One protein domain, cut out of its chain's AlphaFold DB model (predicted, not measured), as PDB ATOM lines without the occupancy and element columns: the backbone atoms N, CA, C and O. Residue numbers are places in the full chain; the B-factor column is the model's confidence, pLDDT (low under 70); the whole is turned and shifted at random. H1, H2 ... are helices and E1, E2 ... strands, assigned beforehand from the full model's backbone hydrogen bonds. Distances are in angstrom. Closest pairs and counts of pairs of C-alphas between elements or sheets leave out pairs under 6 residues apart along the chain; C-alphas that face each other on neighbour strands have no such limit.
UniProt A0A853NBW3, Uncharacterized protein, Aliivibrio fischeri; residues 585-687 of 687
ATOM      1  N   HIS A 585     -37.694  -1.165  -9.144       74.25
ATOM      2  CA  HIS A 585     -38.731  -1.817  -8.350       74.25
ATOM      3  C   HIS A 585     -38.679  -3.338  -8.539       74.25
ATOM      4  O   HIS A 585     -39.045  -3.841  -9.599       74.25
ATOM      5  N   PHE A 586     -38.239  -4.068  -7.511       78.44
ATOM      6  CA  PHE A 586     -38.266  -5.533  -7.492       78.44
ATOM      7  C   PHE A 586     -39.710  -6.021  -7.340       78.44
ATOM      8  O   PHE A 586     -40.379  -5.677  -6.365       78.44
ATOM      9  N   LYS A 587     -40.197  -6.792  -8.316       76.19
ATOM     10  CA  LYS A 587     -41.570  -7.316  -8.343       76.19
ATOM     11  C   LYS A 587     -41.691  -8.649  -7.615       76.19
ATOM     12  O   LYS A 587     -42.627  -8.834  -6.844       76.19
ATOM     13  N   SER A 588     -40.776  -9.573  -7.881       75.69
ATOM     14  CA  SER A 588     -40.819 -10.931  -7.333       75.69
ATOM     15  C   SER A 588     -39.487 -11.636  -7.545       75.69
ATOM     16  O   SER A 588     -38.821 -11.389  -8.544       75.69
ATOM     17  N   ALA A 589     -39.148 -12.556  -6.650       82.06
ATOM     18  CA  ALA A 589     -38.080 -13.526  -6.846       82.06
ATOM     19  C   ALA A 589     -38.636 -14.912  -6.510       82.06
ATOM     20  O   ALA A 589     -39.334 -15.066  -5.503       82.06
ATOM     21  N   LYS A 590     -38.394 -15.887  -7.385       83.69
ATOM     22  CA  LYS A 590     -38.900 -17.255  -7.254       83.69
ATOM     23  C   LYS A 590     -37.749 -18.232  -7.469       83.69
ATOM     24  O   LYS A 590     -37.035 -18.102  -8.454       83.69
ATOM     25  N   GLN A 591     -37.611 -19.195  -6.567       83.06
ATOM     26  CA  GLN A 591     -36.701 -20.320  -6.748       83.06
ATOM     27  C   GLN A 591     -37.321 -21.332  -7.728       83.06
ATOM     28  O   GLN A 591     -38.512 -21.654  -7.627       83.06
ATOM     29  N   ASN A 592     -36.530 -21.768  -8.697       82.94
ATOM     30  CA  ASN A 592     -36.868 -22.740  -9.729       82.94
ATOM     31  C   ASN A 592     -36.579 -24.172  -9.245       82.94
ATOM     32  O   ASN A 592     -36.018 -24.382  -8.173       82.94
ATOM     33  N   GLU A 593     -37.004 -25.169 -10.024       78.06
ATOM     34  CA  GLU A 593     -36.845 -26.595  -9.682       78.06
ATOM     35  C   GLU A 593     -35.384 -27.081  -9.740       78.06
ATOM     36  O   GLU A 593     -35.074 -28.143  -9.209       78.06
ATOM     37  N   ASP A 594     -34.494 -26.307 -10.360       76.12
ATOM     38  CA  ASP A 594     -33.056 -26.551 -10.512       76.12
ATOM     39  C   ASP A 594     -32.197 -25.766  -9.499       76.12
ATOM     40  O   ASP A 594     -31.010 -25.556  -9.729       76.12
ATOM     41  N   ASP A 595     -32.798 -25.328  -8.385       74.38
ATOM     42  CA  ASP A 595     -32.189 -24.497  -7.332       74.38
ATOM     43  C   ASP A 595     -31.699 -23.102  -7.782       74.38
ATOM     44  O   ASP A 595     -31.126 -22.358  -6.982       74.38
ATOM     45  N   THR A 596     -32.003 -22.679  -9.014       81.56
ATOM     46  CA  THR A 596     -31.759 -21.305  -9.485       81.56
ATOM     47  C   THR A 596     -32.859 -20.346  -9.027       81.56
ATOM     48  O   THR A 596     -33.974 -20.753  -8.702       81.56
ATOM     49  N   TRP A 597     -32.584 -19.042  -8.998       84.31
ATOM     50  CA  TRP A 597     -33.583 -18.015  -8.693       84.31
ATOM     51  C   TRP A 597     -33.869 -17.146  -9.913       84.31
ATOM     52  O   TRP A 597     -32.964 -16.514 -10.445       84.31
ATOM     53  N   SER A 598     -35.142 -17.008 -10.288       85.75
ATOM     54  CA  SER A 598     -35.588 -15.996 -11.251       85.75
ATOM     55  C   SER A 598     -36.053 -14.737 -10.519       85.75
ATOM     56  O   SER A 598     -37.058 -14.754  -9.794       85.75
ATOM     57  N   VAL A 599     -35.347 -13.626 -10.722       86.69
ATOM     58  CA  VAL A 599     -35.629 -12.324 -10.104       86.69
ATOM     59  C   VAL A 599     -36.180 -11.358 -11.144       86.69
ATOM     60  O   VAL A 599     -35.535 -11.069 -12.145       86.69
ATOM     61  N   VAL A 600     -37.370 -10.812 -10.886       84.62
ATOM     62  CA  VAL A 600     -38.051  -9.855 -11.765       84.62
ATOM     63  C   VAL A 600     -37.984  -8.453 -11.170       84.62
ATOM     64  O   VAL A 600     -38.508  -8.209 -10.077       84.62
ATOM     65  N   PHE A 601     -37.421  -7.497 -11.907       84.56
ATOM     66  CA  PHE A 601     -37.378  -6.085 -11.517       84.56
ATOM     67  C   PHE A 601     -37.757  -5.158 -12.675       84.56
ATOM     68  O   PHE A 601     -37.646  -5.508 -13.844       84.56
ATOM     69  N   VAL A 602     -38.286  -3.978 -12.339       79.56
ATOM     70  CA  VAL A 602     -38.703  -2.958 -13.311       79.56
ATOM     71  C   VAL A 602     -37.813  -1.736 -13.212       79.56
ATOM     72  O   VAL A 602     -37.620  -1.203 -12.115       79.56
ATOM     73  N   ILE A 603     -37.328  -1.280 -14.364       77.44
ATOM     74  CA  ILE A 603     -36.467  -0.107 -14.511       77.44
ATOM     75  C   ILE A 603     -37.050   0.778 -15.600       77.44
ATOM     76  O   ILE A 603     -37.224   0.336 -16.725       77.44
ATOM     77  N   ASP A 604     -37.406   2.015 -15.249       73.31
ATOM     78  CA  ASP A 604     -37.938   3.021 -16.183       73.31
ATOM     79  C   ASP A 604     -39.136   2.559 -17.051       73.31
ATOM     80  O   ASP A 604     -39.476   3.194 -18.045       73.31
ATOM     81  N   GLY A 605     -39.842   1.506 -16.618       71.25
ATOM     82  CA  GLY A 605     -41.007   0.925 -17.297       71.25
ATOM     83  C   GLY A 605     -40.755  -0.452 -17.917       71.25
ATOM     84  O   GLY A 605     -41.722  -1.189 -18.117       71.25
ATOM     85  N   ASP A 606     -39.493  -0.834 -18.119       73.94
ATOM     86  CA  ASP A 606     -39.100  -2.104 -18.728       73.94
ATOM     87  C   ASP A 606     -38.938  -3.205 -17.673       73.94
ATOM     88  O   ASP A 606     -38.450  -2.969 -16.564       73.94
ATOM     89  N   VAL A 607     -39.411  -4.412 -17.999       79.38
ATOM     90  CA  VAL A 607     -39.360  -5.583 -17.115       79.38
ATOM     91  C   VAL A 607     -38.113  -6.393 -17.445       79.38
ATOM     92  O   VAL A 607     -37.983  -6.886 -18.562       79.38
ATOM     93  N   HIS A 608     -37.246  -6.569 -16.456       79.38
ATOM     94  CA  HIS A 608     -36.056  -7.406 -16.534       79.38
ATOM     95  C   HIS A 608     -36.243  -8.662 -15.690       79.38
ATOM     96  O   HIS A 608     -36.882  -8.619 -14.632       79.38
ATOM     97  N   VAL A 609     -35.698  -9.772 -16.181       82.44
ATOM     98  CA  VAL A 609     -35.675 -11.064 -15.497       82.44
ATOM     99  C   VAL A 609     -34.239 -11.558 -15.522       82.44
ATOM    100  O   VAL A 609     -33.693 -11.744 -16.603       82.44
ATOM    101  N   GLU A 610     -33.659 -11.754 -14.345       83.81
ATOM    102  CA  GLU A 610     -32.316 -12.313 -14.186       83.81
ATOM    103  C   GLU A 610     -32.413 -13.667 -13.492       83.81
ATOM    104  O   GLU A 610     -33.148 -13.815 -12.510       83.81
ATOM    105  N   GLU A 611     -31.675 -14.641 -14.013       82.75
ATOM    106  CA  GLU A 611     -31.497 -15.951 -13.395       82.75
ATOM    107  C   GLU A 611     -30.169 -15.956 -12.644       82.75
ATOM    108  O   GLU A 611     -29.126 -15.635 -13.212       82.75
ATOM    109  N   VAL A 612     -30.215 -16.278 -11.355       83.75
ATOM    110  CA  VAL A 612     -29.027 -16.342 -10.503       83.75
ATOM    111  C   VAL A 612     -28.896 -17.720  -9.875       83.75
ATOM    112  O   VAL A 612     -29.863 -18.288  -9.361       83.75
ATOM    113  N   GLU A 613     -27.684 -18.256  -9.944       78.38
ATOM    114  CA  GLU A 613     -27.280 -19.524  -9.340       78.38
ATOM    115  C   GLU A 613     -26.682 -19.251  -7.942       78.38
ATOM    116  O   GLU A 613     -26.242 -18.137  -7.659       78.38
ATOM    117  N   ASP A 614     -26.674 -20.245  -7.049       74.88
ATOM    118  CA  ASP A 614     -25.974 -20.196  -5.749       74.88
ATOM    119  C   ASP A 614     -26.394 -19.074  -4.765       74.88
ATOM    120  O   ASP A 614     -25.602 -18.617  -3.933       74.88
ATOM    121  N   ALA A 615     -27.651 -18.623  -4.801       80.81
ATOM    122  CA  ALA A 615     -28.189 -17.696  -3.800       80.81
ATOM    123  C   ALA A 615     -28.865 -18.438  -2.630       80.81
ATOM    124  O   ALA A 615     -29.869 -19.128  -2.817       80.81
ATOM    125  N   GLU A 616     -28.360 -18.246  -1.403       74.69
ATOM    126  CA  GLU A 616     -28.900 -18.899  -0.196       74.69
ATOM    127  C   GLU A 616     -30.310 -18.399   0.158       74.69
ATOM    128  O   GLU A 616     -31.173 -19.171   0.590       74.69
ATOM    129  N   HIS A 617     -30.570 -17.102  -0.035       81.12
ATOM    130  CA  HIS A 617     -31.840 -16.468   0.304       81.12
ATOM    131  C   HIS A 617     -32.303 -15.455  -0.751       81.12
ATOM    132  O   HIS A 617     -31.519 -14.876  -1.498       81.12
ATOM    133  N   ILE A 618     -33.608 -15.157  -0.742       79.12
ATOM    134  CA  ILE A 618     -34.278 -14.251  -1.697       79.12
ATOM    135  C   ILE A 618     -33.627 -12.863  -1.813       79.12
ATOM    136  O   ILE A 618     -33.674 -12.226  -2.864       79.12
ATOM    137  N   ARG A 619     -33.035 -12.373  -0.718       79.75
ATOM    138  CA  ARG A 619     -32.341 -11.087  -0.698       79.75
ATOM    139  C   ARG A 619     -31.023 -11.161  -1.462       79.75
ATOM    140  O   ARG A 619     -30.748 -10.255  -2.240       79.75
ATOM    141  N   ASP A 620     -30.267 -12.235  -1.268       82.44
ATOM    142  CA  ASP A 620     -28.988 -12.452  -1.942       82.44
ATOM    143  C   ASP A 620     -29.217 -12.650  -3.439       82.44
ATOM    144  O   ASP A 620     -28.524 -12.037  -4.244       82.44
ATOM    145  N   ALA A 621     -30.280 -13.371  -3.816       83.19
ATOM    146  CA  ALA A 621     -30.703 -13.485  -5.209       83.19
ATOM    147  C   ALA A 621     -31.003 -12.105  -5.828       83.19
ATOM    148  O   ALA A 621     -30.582 -11.810  -6.943       83.19
ATOM    149  N   GLY A 622     -31.692 -11.226  -5.090       83.56
ATOM    150  CA  GLY A 622     -31.979  -9.859  -5.535       83.56
ATOM    151  C   GLY A 622     -30.733  -8.979  -5.688       83.56
ATOM    152  O   GLY A 622     -30.639  -8.217  -6.649       83.56
ATOM    153  N   GLU A 623     -29.778  -9.084  -4.762       83.00
ATOM    154  CA  GLU A 623     -28.507  -8.347  -4.815       83.00
ATOM    155  C   GLU A 623     -27.611  -8.858  -5.961       83.00
ATOM    156  O   GLU A 623     -27.046  -8.046  -6.697       83.00
ATOM    157  N   GLN A 624     -27.547 -10.176  -6.181       83.12
ATOM    158  CA  GLN A 624     -26.808 -10.788  -7.291       83.12
ATOM    159  C   GLN A 624     -27.421 -10.446  -8.656       83.12
ATOM    160  O   GLN A 624     -26.696 -10.051  -9.567       83.12
ATOM    161  N   ALA A 625     -28.750 -10.511  -8.782       84.31
ATOM    162  CA  ALA A 625     -29.465 -10.145 -10.006       84.31
ATOM    163  C   ALA A 625     -29.235  -8.671 -10.376       84.31
ATOM    164  O   ALA A 625     -28.997  -8.333 -11.534       84.31
ATOM    165  N   TRP A 626     -29.247  -7.781  -9.378       83.19
ATOM    166  CA  TRP A 626     -28.938  -6.368  -9.593       83.19
ATOM    167  C   TRP A 626     -27.495  -6.151 -10.054       83.19
ATOM    168  O   TRP A 626     -27.254  -5.399 -10.998       83.19
ATOM    169  N   ALA A 627     -26.540  -6.830  -9.417       82.81
ATOM    170  CA  ALA A 627     -25.131  -6.739  -9.778       82.81
ATOM    171  C   ALA A 627     -24.857  -7.270 -11.196       82.81
ATOM    172  O   ALA A 627     -24.082  -6.656 -11.931       82.81
ATOM    173  N   ALA A 628     -25.514  -8.364 -11.598       81.62
ATOM    174  CA  ALA A 628     -25.422  -8.924 -12.947       81.62
ATOM    175  C   ALA A 628     -25.919  -7.927 -14.007       81.62
ATOM    176  O   ALA A 628     -25.210  -7.645 -14.975       81.62
ATOM    177  N   TRP A 629     -27.074  -7.303 -13.767       83.19
ATOM    178  CA  TRP A 629     -27.632  -6.291 -14.663       83.19
ATOM    179  C   TRP A 629     -26.768  -5.022 -14.753       83.19
ATOM    180  O   TRP A 629     -26.501  -4.513 -15.846       83.19
ATOM    181  N   GLU A 630     -26.282  -4.502 -13.617       81.62
ATOM    182  CA  GLU A 630     -25.375  -3.344 -13.606       81.62
ATOM    183  C   GLU A 630     -24.075  -3.647 -14.356       81.62
ATOM    184  O   GLU A 630     -23.581  -2.806 -15.117       81.62
ATOM    185  N   PHE A 631     -23.541  -4.858 -14.177       82.44
ATOM    186  CA  PHE A 631     -22.365  -5.317 -14.893       82.44
ATOM    187  C   PHE A 631     -22.623  -5.367 -16.400       82.44
ATOM    188  O   PHE A 631     -21.852  -4.760 -17.147       82.44
ATOM    189  N   GLY A 632     -23.728  -5.970 -16.844       82.50
ATOM    190  CA  GLY A 632     -24.120  -6.030 -18.252       82.50
ATOM    191  C   GLY A 632     -24.273  -4.660 -18.905       82.50
ATOM    192  O   GLY A 632     -23.721  -4.406 -19.979       82.50
ATOM    193  N   ARG A 633     -24.912  -3.717 -18.203       79.88
ATOM    194  CA  ARG A 633     -25.027  -2.317 -18.636       79.88
ATOM    195  C   ARG A 633     -23.675  -1.606 -18.722       79.88
ATOM    196  O   ARG A 633     -23.510  -0.693 -19.532       79.88
ATOM    197  N   SER A 634     -22.717  -1.980 -17.878       79.75
ATOM    198  CA  SER A 634     -21.371  -1.402 -17.897       79.75
ATOM    199  C   SER A 634     -20.504  -1.912 -19.059       79.75
ATOM    200  O   SER A 634     -19.457  -1.320 -19.345       79.75
ATOM    201  N   LEU A 635     -20.923  -2.985 -19.747       83.56
ATOM    202  CA  LEU A 635     -20.184  -3.559 -20.869       83.56
ATOM    203  C   LEU A 635     -20.215  -2.633 -22.102       83.56
ATOM    204  O   LEU A 635     -21.257  -2.068 -22.440       83.56
ATOM    205  N   PRO A 636     -19.104  -2.509 -22.851       79.06
ATOM    206  CA  PRO A 636     -19.065  -1.715 -24.078       79.06
ATOM    207  C   PRO A 636     -20.112  -2.118 -25.140       79.06
ATOM    208  O   PRO A 636     -20.393  -3.303 -25.383       79.06
ATOM    209  N   GLU A 637     -20.639  -1.130 -25.875       78.44
ATOM    210  CA  GLU A 637     -21.549  -1.371 -27.008       78.44
ATOM    211  C   GLU A 637     -20.898  -2.225 -28.109       78.44
ATOM    212  O   GLU A 637     -21.533  -3.116 -28.673       78.44
ATOM    213  N   THR A 638     -19.605  -2.032 -28.355       80.19
ATOM    214  CA  THR A 638     -18.808  -2.872 -29.254       80.19
ATOM    215  C   THR A 638     -17.934  -3.827 -28.446       80.19
ATOM    216  O   THR A 638     -17.109  -3.370 -27.655       80.19
ATOM    217  N   MET A 639     -18.078  -5.138 -28.666       83.38
ATOM    218  CA  MET A 639     -17.302  -6.168 -27.963       83.38
ATOM    219  C   MET A 639     -15.790  -5.938 -28.133       83.38
ATOM    220  O   MET A 639     -15.315  -5.852 -29.271       83.38
ATOM    221  N   PRO A 640     -15.010  -5.857 -27.039       86.06
ATOM    222  CA  PRO A 640     -13.564  -5.741 -27.134       86.06
ATOM    223  C   PRO A 640     -12.931  -6.965 -27.807       86.06
ATOM    224  O   PRO A 640     -13.483  -8.065 -27.835       86.06
ATOM    225  N   LYS A 641     -11.724  -6.785 -28.349       88.94
ATOM    226  CA  LYS A 641     -11.001  -7.855 -29.044       88.94
ATOM    227  C   LYS A 641     -10.729  -9.035 -28.103       88.94
ATOM    228  O   LYS A 641     -10.047  -8.876 -27.095       88.94
ATOM    229  N   VAL A 642     -11.166 -10.232 -28.500       90.94
ATOM    230  CA  VAL A 642     -10.825 -11.481 -27.803       90.94
ATOM    231  C   VAL A 642      -9.333 -11.772 -27.977       90.94
ATOM    232  O   VAL A 642      -8.847 -11.967 -29.096       90.94
ATOM    233  N   LEU A 643      -8.603 -11.805 -26.867       89.38
ATOM    234  CA  LEU A 643      -7.201 -12.197 -26.818       89.38
ATOM    235  C   LEU A 643      -7.131 -13.710 -26.650       89.38
ATOM    236  O   LEU A 643      -7.770 -14.244 -25.756       89.38
ATOM    237  N   VAL A 644      -6.365 -14.401 -27.494       89.38
ATOM    238  CA  VAL A 644      -6.236 -15.863 -27.425       89.38
ATOM    239  C   VAL A 644      -4.763 -16.246 -27.403       89.38
ATOM    240  O   VAL A 644      -4.019 -15.876 -28.312       89.38
ATOM    241  N   ALA A 645      -4.356 -17.004 -26.389       88.38
ATOM    242  CA  ALA A 645      -2.997 -17.490 -26.197       88.38
ATOM    243  C   ALA A 645      -2.995 -19.006 -25.964       88.38
ATOM    244  O   ALA A 645      -3.925 -19.561 -25.381       88.38
ATOM    245  N   LYS A 646      -1.948 -19.691 -26.427       86.75
ATOM    246  CA  LYS A 646      -1.748 -21.117 -26.149       86.75
ATOM    247  C   LYS A 646      -0.986 -21.254 -24.831       86.75
ATOM    248  O   LYS A 646       0.074 -20.653 -24.691       86.75
ATOM    249  N   GLN A 647      -1.529 -22.010 -23.884       83.88
ATOM    250  CA  GLN A 647      -0.896 -22.283 -22.595       83.88
ATOM    251  C   GLN A 647      -0.051 -23.563 -22.641       83.88
ATOM    252  O   GLN A 647      -0.200 -24.420 -23.522       83.88
ATOM    253  N   THR A 648       0.856 -23.687 -21.674       60.44
ATOM    254  CA  THR A 648       1.654 -24.891 -21.427       60.44
ATOM    255  C   THR A 648       0.705 -26.066 -21.157       60.44
ATOM    256  O   THR A 648      -0.158 -25.967 -20.293       60.44
ATOM    257  N   GLY A 649       0.812 -27.153 -21.930       74.25
ATOM    258  CA  GLY A 649      -0.120 -28.295 -21.865       74.25
ATOM    259  C   GLY A 649      -1.116 -28.411 -23.030       74.25
ATOM    260  O   GLY A 649      -1.977 -29.279 -23.010       74.25
ATOM    261  N   GLY A 650      -1.009 -27.572 -24.069       79.69
ATOM    262  CA  GLY A 650      -1.797 -27.723 -25.305       79.69
ATOM    263  C   GLY A 650      -3.188 -27.078 -25.277       79.69
ATOM    264  O   GLY A 650      -3.847 -27.033 -26.315       79.69
ATOM    265  N   MET A 651      -3.588 -26.516 -24.137       86.56
ATOM    266  CA  MET A 651      -4.839 -25.780 -23.959       86.56
ATOM    267  C   MET A 651      -4.746 -24.356 -24.526       86.56
ATOM    268  O   MET A 651      -3.683 -23.730 -24.543       86.56
ATOM    269  N   TRP A 652      -5.875 -23.826 -24.983       89.25
ATOM    270  CA  TRP A 652      -6.020 -22.460 -25.472       89.25
ATOM    271  C   TRP A 652      -6.799 -21.627 -24.468       89.25
ATOM    272  O   TRP A 652      -7.931 -21.967 -24.140       89.25
ATOM    273  N   HIS A 653      -6.205 -20.520 -24.038       92.56
ATOM    274  CA  HIS A 653      -6.813 -19.545 -23.148       92.56
ATOM    275  C   HIS A 653      -7.279 -18.332 -23.956       92.56
ATOM    276  O   HIS A 653      -6.466 -17.650 -24.588       92.56
ATOM    277  N   ALA A 654      -8.584 -18.081 -23.965       92.00
ATOM    278  CA  ALA A 654      -9.193 -16.888 -24.532       92.00
ATOM    279  C   ALA A 654      -9.657 -15.951 -23.411       92.00
ATOM    280  O   ALA A 654     -10.158 -16.434 -22.401       92.00
ATOM    281  N   ARG A 655      -9.525 -14.633 -23.603       90.81
ATOM    282  CA  ARG A 655     -10.005 -13.617 -22.659       90.81
ATOM    283  C   ARG A 655     -10.470 -12.324 -23.325       90.81
ATOM    284  O   ARG A 655      -9.907 -11.918 -24.346       90.81
ATOM    285  N   ILE A 656     -11.456 -11.655 -22.730       89.69
ATOM    286  CA  ILE A 656     -11.882 -10.289 -23.080       89.69
ATOM    287  C   ILE A 656     -11.483  -9.344 -21.947       89.69
ATOM    288  O   ILE A 656     -11.816  -9.576 -20.787       89.69
ATOM    289  N   MET A 657     -10.775  -8.269 -22.297       84.56
ATOM    290  CA  MET A 657     -10.323  -7.262 -21.338       84.56
ATOM    291  C   MET A 657     -11.309  -6.091 -21.276       84.56
ATOM    292  O   MET A 657     -11.614  -5.498 -22.312       84.56
ATOM    293  N   ILE A 658     -11.750  -5.722 -20.073       80.88
ATOM    294  CA  ILE A 658     -12.603  -4.558 -19.800       80.88
ATOM    295  C   ILE A 658     -11.934  -3.733 -18.704       80.88
ATOM    296  O   ILE A 658     -11.566  -4.264 -17.661       80.88
ATOM    297  N   ASN A 659     -11.708  -2.441 -18.963       78.25
ATOM    298  CA  ASN A 659     -11.029  -1.518 -18.041       78.25
ATOM    299  C   ASN A 659      -9.684  -2.042 -17.485       78.25
ATOM    300  O   ASN A 659      -9.319  -1.748 -16.355       78.25
ATOM    301  N   GLY A 660      -8.943  -2.826 -18.278       74.56
ATOM    302  CA  GLY A 660      -7.641  -3.386 -17.884       74.56
ATOM    303  C   GLY A 660      -7.692  -4.735 -17.154       74.56
ATOM    304  O   GLY A 660      -6.635  -5.314 -16.914       74.56
ATOM    305  N   HIS A 661      -8.880  -5.283 -16.884       79.94
ATOM    306  CA  HIS A 661      -9.074  -6.577 -16.220       79.94
ATOM    307  C   HIS A 661      -9.684  -7.613 -17.169       79.94
ATOM    308  O   HIS A 661     -10.421  -7.251 -18.086       79.94
ATOM    309  N   ALA A 662      -9.368  -8.896 -16.981       84.88
ATOM    310  CA  ALA A 662      -9.988  -9.969 -17.754       84.88
ATOM    311  C   ALA A 662     -11.391 -10.242 -17.199       84.88
ATOM    312  O   ALA A 662     -11.533 -10.782 -16.108       84.88
ATOM    313  N   ALA A 663     -12.413  -9.799 -17.930       83.69
ATOM    314  CA  ALA A 663     -13.810  -9.882 -17.504       83.69
ATOM    315  C   ALA A 663     -14.466 -11.216 -17.886       83.69
ATOM    316  O   ALA A 663     -15.379 -11.671 -17.214       83.69
ATOM    317  N   PHE A 664     -13.984 -11.837 -18.964       89.69
ATOM    318  CA  PHE A 664     -14.451 -13.134 -19.443       89.69
ATOM    319  C   PHE A 664     -13.243 -13.952 -19.867       89.69
ATOM    320  O   PHE A 664     -12.401 -13.437 -20.612       89.69
ATOM    321  N   GLU A 665     -13.167 -15.204 -19.424       90.62
ATOM    322  CA  GLU A 665     -12.054 -16.113 -19.694       90.62
ATOM    323  C   GLU A 665     -12.571 -17.530 -19.980       90.62
ATOM    324  O   GLU A 665     -13.544 -17.995 -19.386       90.62
ATOM    325  N   ALA A 666     -11.927 -18.231 -20.913       90.19
ATOM    326  CA  ALA A 666     -12.195 -19.645 -21.160       90.19
ATOM    327  C   ALA A 666     -10.922 -20.372 -21.584       90.19
ATOM    328  O   ALA A 666     -10.186 -19.914 -22.466       90.19
ATOM    329  N   ILE A 667     -10.691 -21.542 -20.990       89.62
ATOM    330  CA  ILE A 667      -9.567 -22.419 -21.311       89.62
ATOM    331  C   ILE A 667     -10.130 -23.709 -21.898       89.62
ATOM    332  O   ILE A 667     -10.810 -24.464 -21.209       89.62
ATOM    333  N   THR A 668      -9.868 -23.977 -23.178       88.12
ATOM    334  CA  THR A 668     -10.353 -25.202 -23.838       88.12
ATOM    335  C   THR A 668      -9.269 -25.837 -24.716       88.12
ATOM    336  O   THR A 668      -8.325 -25.151 -25.116       88.12
ATOM    337  N   PRO A 669      -9.386 -27.125 -25.084       86.12
ATOM    338  CA  PRO A 669      -8.405 -27.785 -25.952       86.12
ATOM    339  C   PRO A 669      -8.338 -27.211 -27.379       86.12
ATOM    340  O   PRO A 669      -7.356 -27.417 -28.090       86.12
ATOM    341  N   SER A 670      -9.366 -26.476 -27.819       88.81
ATOM    342  CA  SER A 670      -9.471 -25.929 -29.175       88.81
ATOM    343  C   SER A 670      -9.499 -24.404 -29.163       88.81
ATOM    344  O   SER A 670     -10.329 -23.784 -28.503       88.81
ATOM    345  N   LYS A 671      -8.656 -23.780 -29.993       88.31
ATOM    346  CA  LYS A 671      -8.624 -22.320 -30.170       88.31
ATOM    347  C   LYS A 671      -9.996 -21.743 -30.533       88.31
ATOM    348  O   LYS A 671     -10.354 -20.668 -30.057       88.31
ATOM    349  N   ALA A 672     -10.743 -22.444 -31.390       87.56
ATOM    350  CA  ALA A 672     -12.067 -22.016 -31.833       87.56
ATOM    351  C   ALA A 672     -13.092 -22.105 -30.694       87.56
ATOM    352  O   ALA A 672     -13.849 -21.162 -30.494       87.56
ATOM    353  N   SER A 673     -13.049 -23.187 -29.909       86.81
ATOM    354  CA  SER A 673     -13.943 -23.381 -28.762       86.81
ATOM    355  C   SER A 673     -13.683 -22.355 -27.654       86.81
ATOM    356  O   SER A 673     -14.618 -21.709 -27.190       86.81
ATOM    357  N   ALA A 674     -12.411 -22.093 -27.319       88.25
ATOM    358  CA  ALA A 674     -12.043 -21.080 -26.325       88.25
ATOM    359  C   ALA A 674     -12.547 -19.693 -26.746       88.25
ATOM    360  O   ALA A 674     -13.166 -18.983 -25.962       88.25
ATOM    361  N   LYS A 675     -12.335 -19.325 -28.016       90.25
ATOM    362  CA  LYS A 675     -12.807 -18.045 -28.550       90.25
ATOM    363  C   LYS A 675     -14.334 -17.947 -28.528       90.25
ATOM    364  O   LYS A 675     -14.857 -16.913 -28.127       90.25
ATOM    365  N   GLN A 676     -15.036 -18.996 -28.955       90.12
ATOM    366  CA  GLN A 676     -16.496 -19.000 -28.999       90.12
ATOM    367  C   GLN A 676     -17.104 -18.930 -27.595       90.12
ATOM    368  O   GLN A 676     -18.060 -18.193 -27.400       90.12
ATOM    369  N   SER A 677     -16.525 -19.629 -26.616       88.00
ATOM    370  CA  SER A 677     -17.000 -19.629 -25.229       88.00
ATOM    371  C   SER A 677     -16.978 -18.225 -24.613       88.00
ATOM    372  O   SER A 677     -17.997 -17.766 -24.107       88.00
ATOM    373  N   VAL A 678     -15.873 -17.489 -24.764       90.19
ATOM    374  CA  VAL A 678     -15.753 -16.115 -24.241       90.19
ATOM    375  C   VAL A 678     -16.686 -15.136 -24.967       90.19
ATOM    376  O   VAL A 678     -17.231 -14.224 -24.352       90.19
ATOM    377  N   ILE A 679     -16.919 -15.337 -26.271       89.12
ATOM    378  CA  ILE A 679     -17.907 -14.556 -27.038       89.12
ATOM    379  C   ILE A 679     -19.326 -14.820 -26.521       89.12
ATOM    380  O   ILE A 679     -20.106 -13.882 -26.367       89.12
ATOM    381  N   THR A 680     -19.664 -16.082 -26.253       87.94
ATOM    382  CA  THR A 680     -20.971 -16.456 -25.706       87.94
ATOM    383  C   THR A 680     -21.183 -15.841 -24.324       87.94
ATOM    384  O   THR A 680     -22.217 -15.212 -24.129       87.94
ATOM    385  N   GLN A 681     -20.194 -15.924 -23.425       85.81
ATOM    386  CA  GLN A 681     -20.262 -15.309 -22.092       85.81
ATOM    387  C   GLN A 681     -20.487 -13.788 -22.170       85.81
ATOM    388  O   GLN A 681     -21.367 -13.260 -21.497       85.81
ATOM    389  N   TYR A 682     -19.759 -13.085 -23.049       87.12
ATOM    390  CA  TYR A 682     -19.940 -11.639 -23.246       87.12
ATOM    391  C   TYR A 682     -21.346 -11.291 -23.745       87.12
ATOM    392  O   TYR A 682     -21.949 -10.318 -23.303       87.12
ATOM    393  N   ASN A 683     -21.871 -12.071 -24.693       83.94
ATOM    394  CA  ASN A 683     -23.200 -11.834 -25.249       83.94
ATOM    395  C   ASN A 683     -24.319 -12.184 -24.262       83.94
ATOM    396  O   ASN A 683     -25.357 -11.537 -24.309       83.94
ATOM    397  N   GLN A 684     -24.124 -13.189 -23.403       80.56
ATOM    398  CA  GLN A 684     -25.060 -13.525 -22.327       80.56
ATOM    399  C   GLN A 684     -25.110 -12.411 -21.289       80.56
ATOM    400  O   GLN A 684     -26.189 -11.916 -21.014       80.56
ATOM    401  N   ALA A 685     -23.953 -11.941 -20.818       80.19
ATOM    402  CA  ALA A 685     -23.879 -10.865 -19.833       80.19
ATOM    403  C   ALA A 685     -24.386  -9.507 -20.346       80.19
ATOM    404  O   ALA A 685     -24.556  -8.589 -19.558       80.19
ATOM    405  N   LYS A 686     -24.562  -9.336 -21.662       78.50
ATOM    406  CA  LYS A 686     -25.033  -8.087 -22.276       78.50
ATOM    407  C   LYS A 686     -26.534  -8.077 -22.596       78.50
ATOM    408  O   LYS A 686     -27.068  -7.010 -22.901       78.50
ATOM    409  N   ARG A 687     -27.168  -9.249 -22.645       65.56
ATOM    410  CA  ARG A 687     -28.626  -9.356 -22.786       65.56
ATOM    411  C   ARG A 687     -29.287  -8.880 -21.507       65.56
ATOM    412  O   ARG A 687     -30.387  -8.304 -21.649       65.56
TER     413      ARG A 687
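This is residues 585 to 687 of the 687 residues of an uncharacterized protein of Aliivibrio fischeri (UniProt A0A853NBW3). Two small lobes stand end to end, each a three-stranded sheet with one helix over one face: E1, E2 and E3 with H1, then E4, E5 and E6 with H2. The sheets lie toward the two ends of the long axis, and the helices come together between them, making a corner where the last turns of H1 meet the end of H2. The printed part has 103 residues with two named helices and six named strands, in the order E1 E2 E3 H1 E4 E5 E6 H2, a mixed class. Both sheets are antiparallel, in the orders E1 - E2 - E3 and E4 - E5 - E6. The whole is loose, with a radius of gyration of the C-alphas of 16.3 A, and elongated, spanning 47 by 30 by 19 A.

E1, residues 585 to 591, begins with C-alpha 585 at (-38.731, -1.817, -8.350) and is 18.7 A long. E2, residues 597 to 603, is 19.0 A long, and E3, residues 606 to 612, 19.3 A. H1, residues 618 to 634, runs 24.4 A to C-alpha 634 at (-21.371, -1.402, -17.897). E4, residues 643 to 646, is 10.5 A long. E5, residues 652 to 658, is 19.9 A long. E6, residues 661 to 668, is 20.2 A long and bends by 60 degrees at residue 664. H2, residues 671 to 686, runs 23.1 A to C-alpha 686 at (-25.033, -8.087, -22.276).

E1, E2 and E3 form a meander, each strand the antiparallel neighbour of the one before. N 587 and O 600 are 2.8 A apart, and N 599 and O 610 2.8 A, within hydrogen-bond range. H1 is on this sheet at a height of 7.9 A, with the C-alphas of Glu 610 and Ala 625 closest to each other between E3 and H1, 5.5 A apart. On the local plane it stands at 56 degrees to E2, slantwise to the strands. E4, E5 and E6 form a second meander, with N 645 and O 653 at 2.8 A and N 654 and O 666 at 2.9 A, within hydrogen-bond range. H2 is on that sheet at a height of 7.4 A; between E6 and H2 the closest C-alphas are those of Thr 668 and Ala 674, 5.1 A. On the local plane it stands at 37 degrees to E6, slantwise to the strands. H1, with residues 628 to 633 alone, touches residues 685 to 686 of H2; the closest C-alphas, of Gly 632 and Lys 686, are 4.6 A apart, and the lines stand at 71 degrees, only just about perpendicular. E1 and E4, for instance, are apart. In H1 and H2 every O i to N i+4 pair is within hydrogen-bond range.

The C-alphas farthest apart, of Gly 605 and Gly 649, are 50.5 A apart. The printed part has no cut and no long link; H1 to E4, with 8 residues between them, is short, and the other links are tight. Mean pLDDT of the printed part is 82.8, with residues 648 and 687 under 70.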